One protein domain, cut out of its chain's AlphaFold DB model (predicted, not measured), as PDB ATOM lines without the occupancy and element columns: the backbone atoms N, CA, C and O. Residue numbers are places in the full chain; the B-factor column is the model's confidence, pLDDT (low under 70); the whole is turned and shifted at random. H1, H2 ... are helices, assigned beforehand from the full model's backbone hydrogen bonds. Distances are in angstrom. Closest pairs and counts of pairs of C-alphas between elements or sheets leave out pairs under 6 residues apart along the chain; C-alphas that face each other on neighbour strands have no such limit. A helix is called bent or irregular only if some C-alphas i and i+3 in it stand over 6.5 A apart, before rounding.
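What this domain is: This is residues 20 to 77 of the 78 residues of the protein "Anti-sigma-28 factor" of Deltaproteobacteria bacterium (UniProt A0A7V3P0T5). The longest helix, H3, makes one arm of a wide, open V, and H1 and H2, which run on one after the other nearly in one line, make the other arm. The bend of the V is at the link of residues 51 to 57, and its middle is empty, with no helix touching another. The printed part has 58 residues with three named helices, in the order H1, H2, H3, and no named strand; the class is all helix. The whole is extended, with a radius of gyration of the C-alphas of 20.0 A, and flat, with spans of 50 by 44 by 11 A.

Where its parts are: H3 is the longest helix, with 18 residues, 58 to 75, and measures 26.5 A from first to last C-alpha. It begins at C-alpha 58, at (40.020, -39.437, 44.115), and ends at C-alpha 75, at (38.973, -18.663, 27.758). H2, residues 37 to 50, is 20.3 A long and ends at C-alpha 50, at (26.799, -52.062, 38.349). H1, residues 20 to 33, is 19.9 A long and begins at C-alpha 20, at (31.607, -41.282, -7.310).

How they stand to each other: H3 touches no helix. It is apart from H2, with no C-alpha of the one within 8 A of the other, and apart from H1 by the same test. H1 and H2 are apart too. The N-to-C direction of H3 is (-0.06, 0.84, -0.53), that of H2 is (-0.18, -0.13, 0.97) and that of H1 is (-0.08, -0.39, 0.92). No two helices form a hairpin, and no helix is bent or irregular. In H1, H2 and H3 every O i to N i+4 pair is within hydrogen-bond range. Residues 55 to 77, of which 58 to 75 belong to H3, stand free, and so do residues 47 to 52, of which 47 to 50 belong to H2. Residues 20 to 44 stand free as well, of which 20 to 33 belong to H1 and 37 to 44 to H2.

The domain as a whole: The two C-alphas farthest apart, those of Phe 20 and Glu 58, are 52.1 A apart, and the first and last printed C-alphas, those of Phe 20 and Lys 77, are 46.5 A apart. The printed part runs from residue 20 to residue 77 of a chain of 78 residues and has no cut. The link from H2 to H3, with 7 residues, is short; the link from H1 to H2, with 3 residues, is tight; no link is long. The mean pLDDT of the printed part is 87.7. It is under 70 at residues 35 to 37 and residues 76 to 77.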
ATOM      1  N   PHE A  20      31.636 -41.984  -8.593       80.25
ATOM      2  CA  PHE A  20      31.607 -41.282  -7.310       80.25
ATOM      3  C   PHE A  20      30.405 -41.670  -6.434       80.25
ATOM      4  O   PHE A  20      30.547 -41.864  -5.233       80.25
ATOM      5  N   SER A  21      29.217 -41.838  -7.023       78.94
ATOM      6  CA  SER A  21      28.030 -42.273  -6.274       78.94
ATOM      7  C   SER A  21      28.205 -43.690  -5.722       78.94
ATOM      8  O   SER A  21      27.848 -43.940  -4.579       78.94
ATOM      9  N   LYS A  22      28.834 -44.593  -6.487       82.06
ATOM     10  CA  LYS A  22      29.134 -45.955  -6.013       82.06
ATOM     11  C   LYS A  22      30.161 -45.966  -4.880       82.06
ATOM     12  O   LYS A  22      30.078 -46.803  -3.988       82.06
ATOM     13  N   GLU A  23      31.139 -45.063  -4.927       82.88
ATOM     14  CA  GLU A  23      32.110 -44.891  -3.842       82.88
ATOM     15  C   GLU A  23      31.442 -44.356  -2.573       82.88
ATOM     16  O   GLU A  23      31.703 -44.884  -1.495       82.88
ATOM     17  N   LEU A  24      30.536 -43.380  -2.696       85.81
ATOM     18  CA  LEU A  24      29.763 -42.872  -1.561       85.81
ATOM     19  C   LEU A  24      28.889 -43.952  -0.924       85.81
ATOM     20  O   LEU A  24      28.932 -44.106   0.294       85.81
ATOM     21  N   ASP A  25      28.152 -44.730  -1.720       85.44
ATOM     22  CA  ASP A  25      27.320 -45.826  -1.205       85.44
ATOM     23  C   ASP A  25      28.168 -46.833  -0.411       85.44
ATOM     24  O   ASP A  25      27.815 -47.218   0.702       85.44
ATOM     25  N   LYS A  26      29.356 -47.172  -0.927       86.50
ATOM     26  CA  LYS A  26      30.307 -48.061  -0.251       86.50
ATOM     27  C   LYS A  26      30.855 -47.463   1.050       86.50
ATOM     28  O   LYS A  26      31.037 -48.190   2.022       86.50
ATOM     29  N   ILE A  27      31.115 -46.154   1.093       84.44
ATOM     30  CA  ILE A  27      31.527 -45.453   2.320       84.44
ATOM     31  C   ILE A  27      30.404 -45.501   3.363       84.44
ATOM     32  O   ILE A  27      30.672 -45.819   4.522       84.44
ATOM     33  N   TYR A  28      29.153 -45.248   2.969       86.81
ATOM     34  CA  TYR A  28      28.002 -45.343   3.871       86.81
ATOM     35  C   TYR A  28      27.791 -46.764   4.397       86.81
ATOM     36  O   TYR A  28      27.540 -46.933   5.588       86.81
ATOM     37  N   GLU A  29      27.947 -47.784   3.552       84.88
ATOM     38  CA  GLU A  29      27.891 -49.185   3.978       84.88
ATOM     39  C   GLU A  29      28.991 -49.518   4.991       84.88
ATOM     40  O   GLU A  29      28.727 -50.195   5.984       84.88
ATOM     41  N   ILE A  30      30.216 -49.028   4.784       83.69
ATOM     42  CA  ILE A  30      31.315 -49.231   5.734       83.69
ATOM     43  C   ILE A  30      31.011 -48.526   7.056       83.69
ATOM     44  O   ILE A  30      31.172 -49.139   8.105       83.69
ATOM     45  N   LEU A  31      30.533 -47.280   7.035       80.62
ATOM     46  CA  LEU A  31      30.167 -46.545   8.251       80.62
ATOM     47  C   LEU A  31      29.023 -47.218   9.018       80.62
ATOM     48  O   LEU A  31      29.092 -47.318  10.238       80.62
ATOM     49  N   ALA A  32      28.005 -47.717   8.316       77.81
ATOM     50  CA  ALA A  32      26.871 -48.412   8.925       77.81
ATOM     51  C   ALA A  32      27.265 -49.763   9.544       77.81
ATOM     52  O   ALA A  32      26.691 -50.165  10.554       77.81
ATOM     53  N   ASN A  33      28.237 -50.457   8.944       74.50
ATOM     54  CA  ASN A  33      28.731 -51.754   9.414       74.50
ATOM     55  C   ASN A  33      29.968 -51.654  10.308       74.50
ATOM     56  O   ASN A  33      30.428 -52.677  10.813       74.50
ATOM     57  N   THR A  34      30.532 -50.458  10.491       74.12
ATOM     58  CA  THR A  34      31.621 -50.249  11.440       74.12
ATOM     59  C   THR A  34      31.026 -50.508  12.818       74.12
ATOM     60  O   THR A  34      30.139 -49.755  13.230       74.12
ATOM     61  N   PRO A  35      31.454 -51.573  13.525       65.88
ATOM     62  CA  PRO A  35      30.978 -51.803  14.872       65.88
ATOM     63  C   PRO A  35      31.306 -50.547  15.658       65.88
ATOM     64  O   PRO A  35      32.432 -50.045  15.606       65.88
ATOM     65  N   ASP A  36      30.310 -50.001  16.344       69.12
ATOM     66  CA  ASP A  36      30.555 -48.900  17.250       69.12
ATOM     67  C   ASP A  36      31.333 -49.518  18.414       69.12
ATOM     68  O   ASP A  36      30.754 -49.964  19.396       69.12
ATOM     69  N   ILE A  37      32.657 -49.640  18.273       66.56
ATOM     70  CA  ILE A  37      33.583 -50.213  19.266       66.56
ATOM     71  C   ILE A  37      33.344 -49.556  20.640       66.56
ATOM     72  O   ILE A  37      33.621 -50.137  21.691       66.56
ATOM     73  N   ARG A  38      32.763 -48.347  20.652       73.88
ATOM     74  CA  ARG A  38      32.294 -47.668  21.858       73.88
ATOM     75  C   ARG A  38      31.157 -48.410  22.553       73.88
ATOM     76  O   ARG A  38      31.176 -48.455  23.770       73.88
ATOM     77  N   TRP A  39      30.197 -49.002  21.848       83.31
ATOM     78  CA  TRP A  39      29.077 -49.726  22.456       83.31
ATOM     79  C   TRP A  39      29.527 -50.943  23.264       83.31
ATOM     80  O   TRP A  39      29.043 -51.138  24.378       83.31
ATOM     81  N   GLU A  40      30.474 -51.727  22.748       86.06
ATOM     82  CA  GLU A  40      31.049 -52.864  23.478       86.06
ATOM     83  C   GLU A  40      31.772 -52.386  24.743       86.06
ATOM     84  O   GLU A  40      31.407 -52.789  25.849       86.06
ATOM     85  N   ARG A  41      32.689 -51.418  24.603       87.88
ATOM     86  CA  ARG A  41      33.430 -50.828  25.733       87.88
ATOM     87  C   ARG A  41      32.517 -50.167  26.768       87.88
ATOM     88  O   ARG A  41      32.724 -50.308  27.970       87.88
ATOM     89  N   VAL A  42      31.481 -49.458  26.325       90.31
ATOM     90  CA  VAL A  42      30.486 -48.821  27.201       90.31
ATOM     91  C   VAL A  42      29.689 -49.876  27.957       90.31
ATOM     92  O   VAL A  42      29.439 -49.713  29.150       90.31
ATOM     93  N   ASN A  43      29.291 -50.963  27.297       92.81
ATOM     94  CA  ASN A  43      28.566 -52.046  27.954       92.81
ATOM     95  C   ASN A  43      29.435 -52.781  28.982       92.81
ATOM     96  O   ASN A  43      28.927 -53.156  30.038       92.81
ATOM     97  N   GLU A  44      30.728 -52.957  28.718       93.00
ATOM     98  CA  GLU A  44      31.682 -53.500  29.693       93.00
ATOM     99  C   GLU A  44      31.831 -52.585  30.912       93.00
ATOM    100  O   GLU A  44      31.652 -53.038  32.044       93.00
ATOM    101  N   LEU A  45      32.051 -51.285  30.697       94.12
ATOM    102  CA  LEU A  45      32.133 -50.299  31.780       94.12
ATOM    103  C   LEU A  45      30.849 -50.261  32.619       94.12
ATOM    104  O   LEU A  45      30.915 -50.280  33.846       94.12
ATOM    105  N   LYS A  46      29.671 -50.286  31.981       95.12
ATOM    106  CA  LYS A  46      28.376 -50.346  32.682       95.12
ATOM    107  C   LYS A  46      28.269 -51.565  33.595       95.12
ATOM    108  O   LYS A  46      27.785 -51.433  34.719       95.12
ATOM    109  N   LYS A  47      28.728 -52.735  33.138       97.19
ATOM    110  CA  LYS A  47      28.748 -53.953  33.962       97.19
ATOM    111  C   LYS A  47      29.649 -53.769  35.180       97.19
ATOM    112  O   LYS A  47      29.188 -54.010  36.293       97.19
ATOM    113  N   LEU A  48      30.875 -53.279  34.984       97.38
ATOM    114  CA  LEU A  48      31.828 -53.023  36.072       97.38
ATOM    115  C   LEU A  48      31.272 -52.035  37.109       97.38
ATOM    116  O   LEU A  48      31.389 -52.278  38.308       97.38
ATOM    117  N   ILE A  49      30.606 -50.967  36.658       96.56
ATOM    118  CA  ILE A  49      29.944 -49.988  37.533       96.56
ATOM    119  C   ILE A  49      28.820 -50.651  38.335       96.56
ATOM    120  O   ILE A  49      28.791 -50.537  39.557       96.56
ATOM    121  N   SER A  50      27.920 -51.390  37.674       96.50
ATOM    122  CA  SER A  50      26.799 -52.062  38.349       96.50
ATOM    123  C   SER A  50      27.244 -53.122  39.363       96.50
ATOM    124  O   SER A  50      26.561 -53.343  40.360       96.50
ATOM    125  N   ALA A  51      28.399 -53.748  39.131       97.69
ATOM    126  CA  ALA A  51      28.996 -54.728  40.029       97.69
ATOM    127  C   ALA A  51      29.783 -54.090  41.190       97.69
ATOM    128  O   ALA A  51      30.322 -54.819  42.020       97.69
ATOM    129  N   GLY A  52      29.903 -52.756  41.239       96.19
ATOM    130  CA  GLY A  52      30.735 -52.055  42.225       96.19
ATOM    131  C   GLY A  52      32.241 -52.276  42.036       96.19
ATOM    132  O   GLY A  52      33.017 -52.041  42.955       96.19
ATOM    133  N   GLN A  53      32.661 -52.750  40.860       97.44
ATOM    134  CA  GLN A  53      34.057 -53.069  40.530       97.44
ATOM    135  C   GLN A  53      34.761 -51.943  39.768       97.44
ATOM    136  O   GLN A  53      35.958 -52.020  39.505       97.44
ATOM    137  N   TYR A  54      34.024 -50.899  39.395       95.75
ATOM    138  CA  TYR A  54      34.590 -49.708  38.788       95.75
ATOM    139  C   TYR A  54      34.965 -48.700  39.876       95.75
ATOM    140  O   TYR A  54      34.091 -48.102  40.501       95.75
ATOM    141  N   HIS A  55      36.266 -48.523  40.097       95.88
ATOM    142  CA  HIS A  55      36.808 -47.577  41.065       95.88
ATOM    143  C   HIS A  55      37.598 -46.486  40.343       95.88
ATOM    144  O   HIS A  55      38.468 -46.782  39.523       95.88
ATOM    145  N   VAL A  56      37.288 -45.228  40.653       94.88
ATOM    146  CA  VAL A  56      38.016 -44.057  40.162       94.88
ATOM    147  C   VAL A  56      38.764 -43.462  41.345       94.88
ATOM    148  O   VAL A  56      38.148 -43.196  42.374       94.88
ATOM    149  N   ALA A  57      40.073 -43.275  41.191       97.12
ATOM    150  CA  ALA A  57      40.906 -42.664  42.217       97.12
ATOM    151  C   ALA A  57      40.498 -41.200  42.446       97.12
ATOM    152  O   ALA A  57      40.227 -40.468  41.489       97.12
ATOM    153  N   GLU A  58      40.461 -40.778  43.707       97.19
ATOM    154  CA  GLU A  58      40.020 -39.437  44.115       97.19
ATOM    155  C   GLU A  58      40.910 -38.344  43.510       97.19
ATOM    156  O   GLU A  58      40.422 -37.292  43.091       97.19
ATOM    157  N   GLU A  59      42.205 -38.625  43.372       97.81
ATOM    158  CA  GLU A  59      43.195 -37.722  42.790       97.81
ATOM    159  C   GLU A  59      42.877 -37.395  41.329       97.81
ATOM    160  O   GLU A  59      43.011 -36.246  40.916       97.81
ATOM    161  N   LEU A  60      42.393 -38.375  40.560       97.19
ATOM    162  CA  LEU A  60      42.019 -38.173  39.156       97.19
ATOM    163  C   LEU A  60      40.784 -37.280  39.025       97.19
ATOM    164  O   LEU A  60      40.677 -36.498  38.079       97.19
ATOM    165  N   ILE A  61      39.850 -37.386  39.975       97.00
ATOM    166  CA  ILE A  61      38.667 -36.523  40.023       97.00
ATOM    167  C   ILE A  61      39.109 -35.090  40.320       97.00
ATOM    168  O   ILE A  61      38.754 -34.174  39.578       97.00
ATOM    169  N   ALA A  62      39.923 -34.903  41.364       97.44
ATOM    170  CA  ALA A  62      40.437 -33.593  41.748       97.44
ATOM    171  C   ALA A  62      41.251 -32.940  40.618       97.44
ATOM    172  O   ALA A  62      41.046 -31.765  40.311       97.44
ATOM    173  N   GLU A  63      42.122 -33.704  39.954       97.62
ATOM    174  CA  GLU A  63      42.904 -33.225  38.814       97.62
ATOM    175  C   GLU A  63      41.999 -32.742  37.674       97.62
ATOM    176  O   GLU A  63      42.215 -31.647  37.150       97.62
ATOM    177  N   LYS A  64      40.956 -33.506  37.314       96.75
ATOM    178  CA  LYS A  64      40.024 -33.073  36.267       96.75
ATOM    179  C   LYS A  64      39.224 -31.843  36.643       96.75
ATOM    180  O   LYS A  64      39.101 -30.952  35.811       96.75
ATOM    181  N   MET A  65      38.745 -31.746  37.879       96.25
ATOM    182  CA  MET A  65      38.040 -30.546  38.338       96.25
ATOM    183  C   MET A  65      38.915 -29.291  38.213       96.25
ATOM    184  O   MET A  65      38.439 -28.257  37.754       96.25
ATOM    185  N   LEU A  66      40.195 -29.388  38.586       96.94
ATOM    186  CA  LEU A  66      41.136 -28.274  38.471       96.94
ATOM    187  C   LEU A  66      41.469 -27.941  37.014       96.94
ATOM    188  O   LEU A  66      41.544 -26.765  36.672       96.94
ATOM    189  N   GLN A  67      41.662 -28.949  36.159       95.56
ATOM    190  CA  GLN A  67      41.946 -28.736  34.738       95.56
ATOM    191  C   GLN A  67      40.798 -28.017  34.027       95.56
ATOM    192  O   GLN A  67      41.059 -27.045  33.327       95.56
ATOM    193  N   GLU A  68      39.552 -28.443  34.239       94.56
ATOM    194  CA  GLU A  68      38.382 -27.775  33.648       94.56
ATOM    195  C   GLU A  68      38.270 -26.325  34.125       94.56
ATOM    196  O   GLU A  68      38.154 -25.411  33.313       94.56
ATOM    197  N   PHE A  69      38.430 -26.089  35.429       94.69
ATOM    198  CA  PHE A  69      38.400 -24.736  35.984       94.69
ATOM    199  C   PHE A  69      39.499 -23.826  35.408       94.69
ATOM    200  O   PHE A  69      39.274 -22.643  35.159       94.69
ATOM    201  N   LEU A  70      40.703 -24.361  35.194       93.94
ATOM    202  CA  LEU A  70      41.805 -23.606  34.599       93.94
ATOM    203  C   LEU A  70      41.563 -23.298  33.117       93.94
ATOM    204  O   LEU A  70      41.864 -22.184  32.697       93.94
ATOM    205  N   MET A  71      40.996 -24.237  32.352       91.75
ATOM    206  CA  MET A  71      40.631 -23.999  30.949       91.75
ATOM    207  C   MET A  71      39.575 -22.896  30.829       91.75
ATOM    208  O   MET A  71      39.750 -21.984  30.023       91.75
ATOM    209  N   GLU A  72      38.545 -22.909  31.683       88.44
ATOM    210  CA  GLU A  72      37.548 -21.831  31.735       88.44
ATOM    211  C   GLU A  72      38.212 -20.469  32.000       88.44
ATOM    212  O   GLU A  72      37.915 -19.489  31.325       88.44
ATOM    213  N   LEU A  73      39.156 -20.387  32.945       86.69
ATOM    214  CA  LEU A  73      39.865 -19.136  33.251       86.69
ATOM    215  C   LEU A  73      40.734 -18.609  32.100       86.69
ATOM    216  O   LEU A  73      40.967 -17.399  32.024       86.69
ATOM    217  N   GLU A  74      41.259 -19.490  31.252       81.81
ATOM    218  CA  GLU A  74      42.043 -19.104  30.077       81.81
ATOM    219  C   GLU A  74      41.151 -18.589  28.940       81.81
ATOM    220  O   GLU A  74      41.528 -17.608  28.301       81.81
ATOM    221  N   GLU A  75      39.948 -19.144  28.756       74.06
ATOM    222  CA  GLU A  75      38.973 -18.663  27.758       74.06
ATOM    223  C   GLU A  75      38.481 -17.225  28.019       74.06
ATOM    224  O   GLU A  75      38.048 -16.543  27.094       74.06
ATOM    225  N   TYR A  76      38.579 -16.722  29.255       63.94
ATOM    226  CA  TYR A  76      38.203 -15.343  29.613       63.94
ATOM    227  C   TYR A  76      39.345 -14.316  29.496       63.94
ATOM    228  O   TYR A  76      39.184 -13.177  29.944       63.94
ATOM    229  N   LYS A  77      40.511 -14.697  28.955       59.09
ATOM    230  CA  LYS A  77      41.660 -13.786  28.774       59.09
ATOM    231  C   LYS A  77      41.789 -13.173  27.374       59.09
ATOM    232  O   LYS A  77      42.722 -12.393  27.176       59.09
TER     233      LYS A  77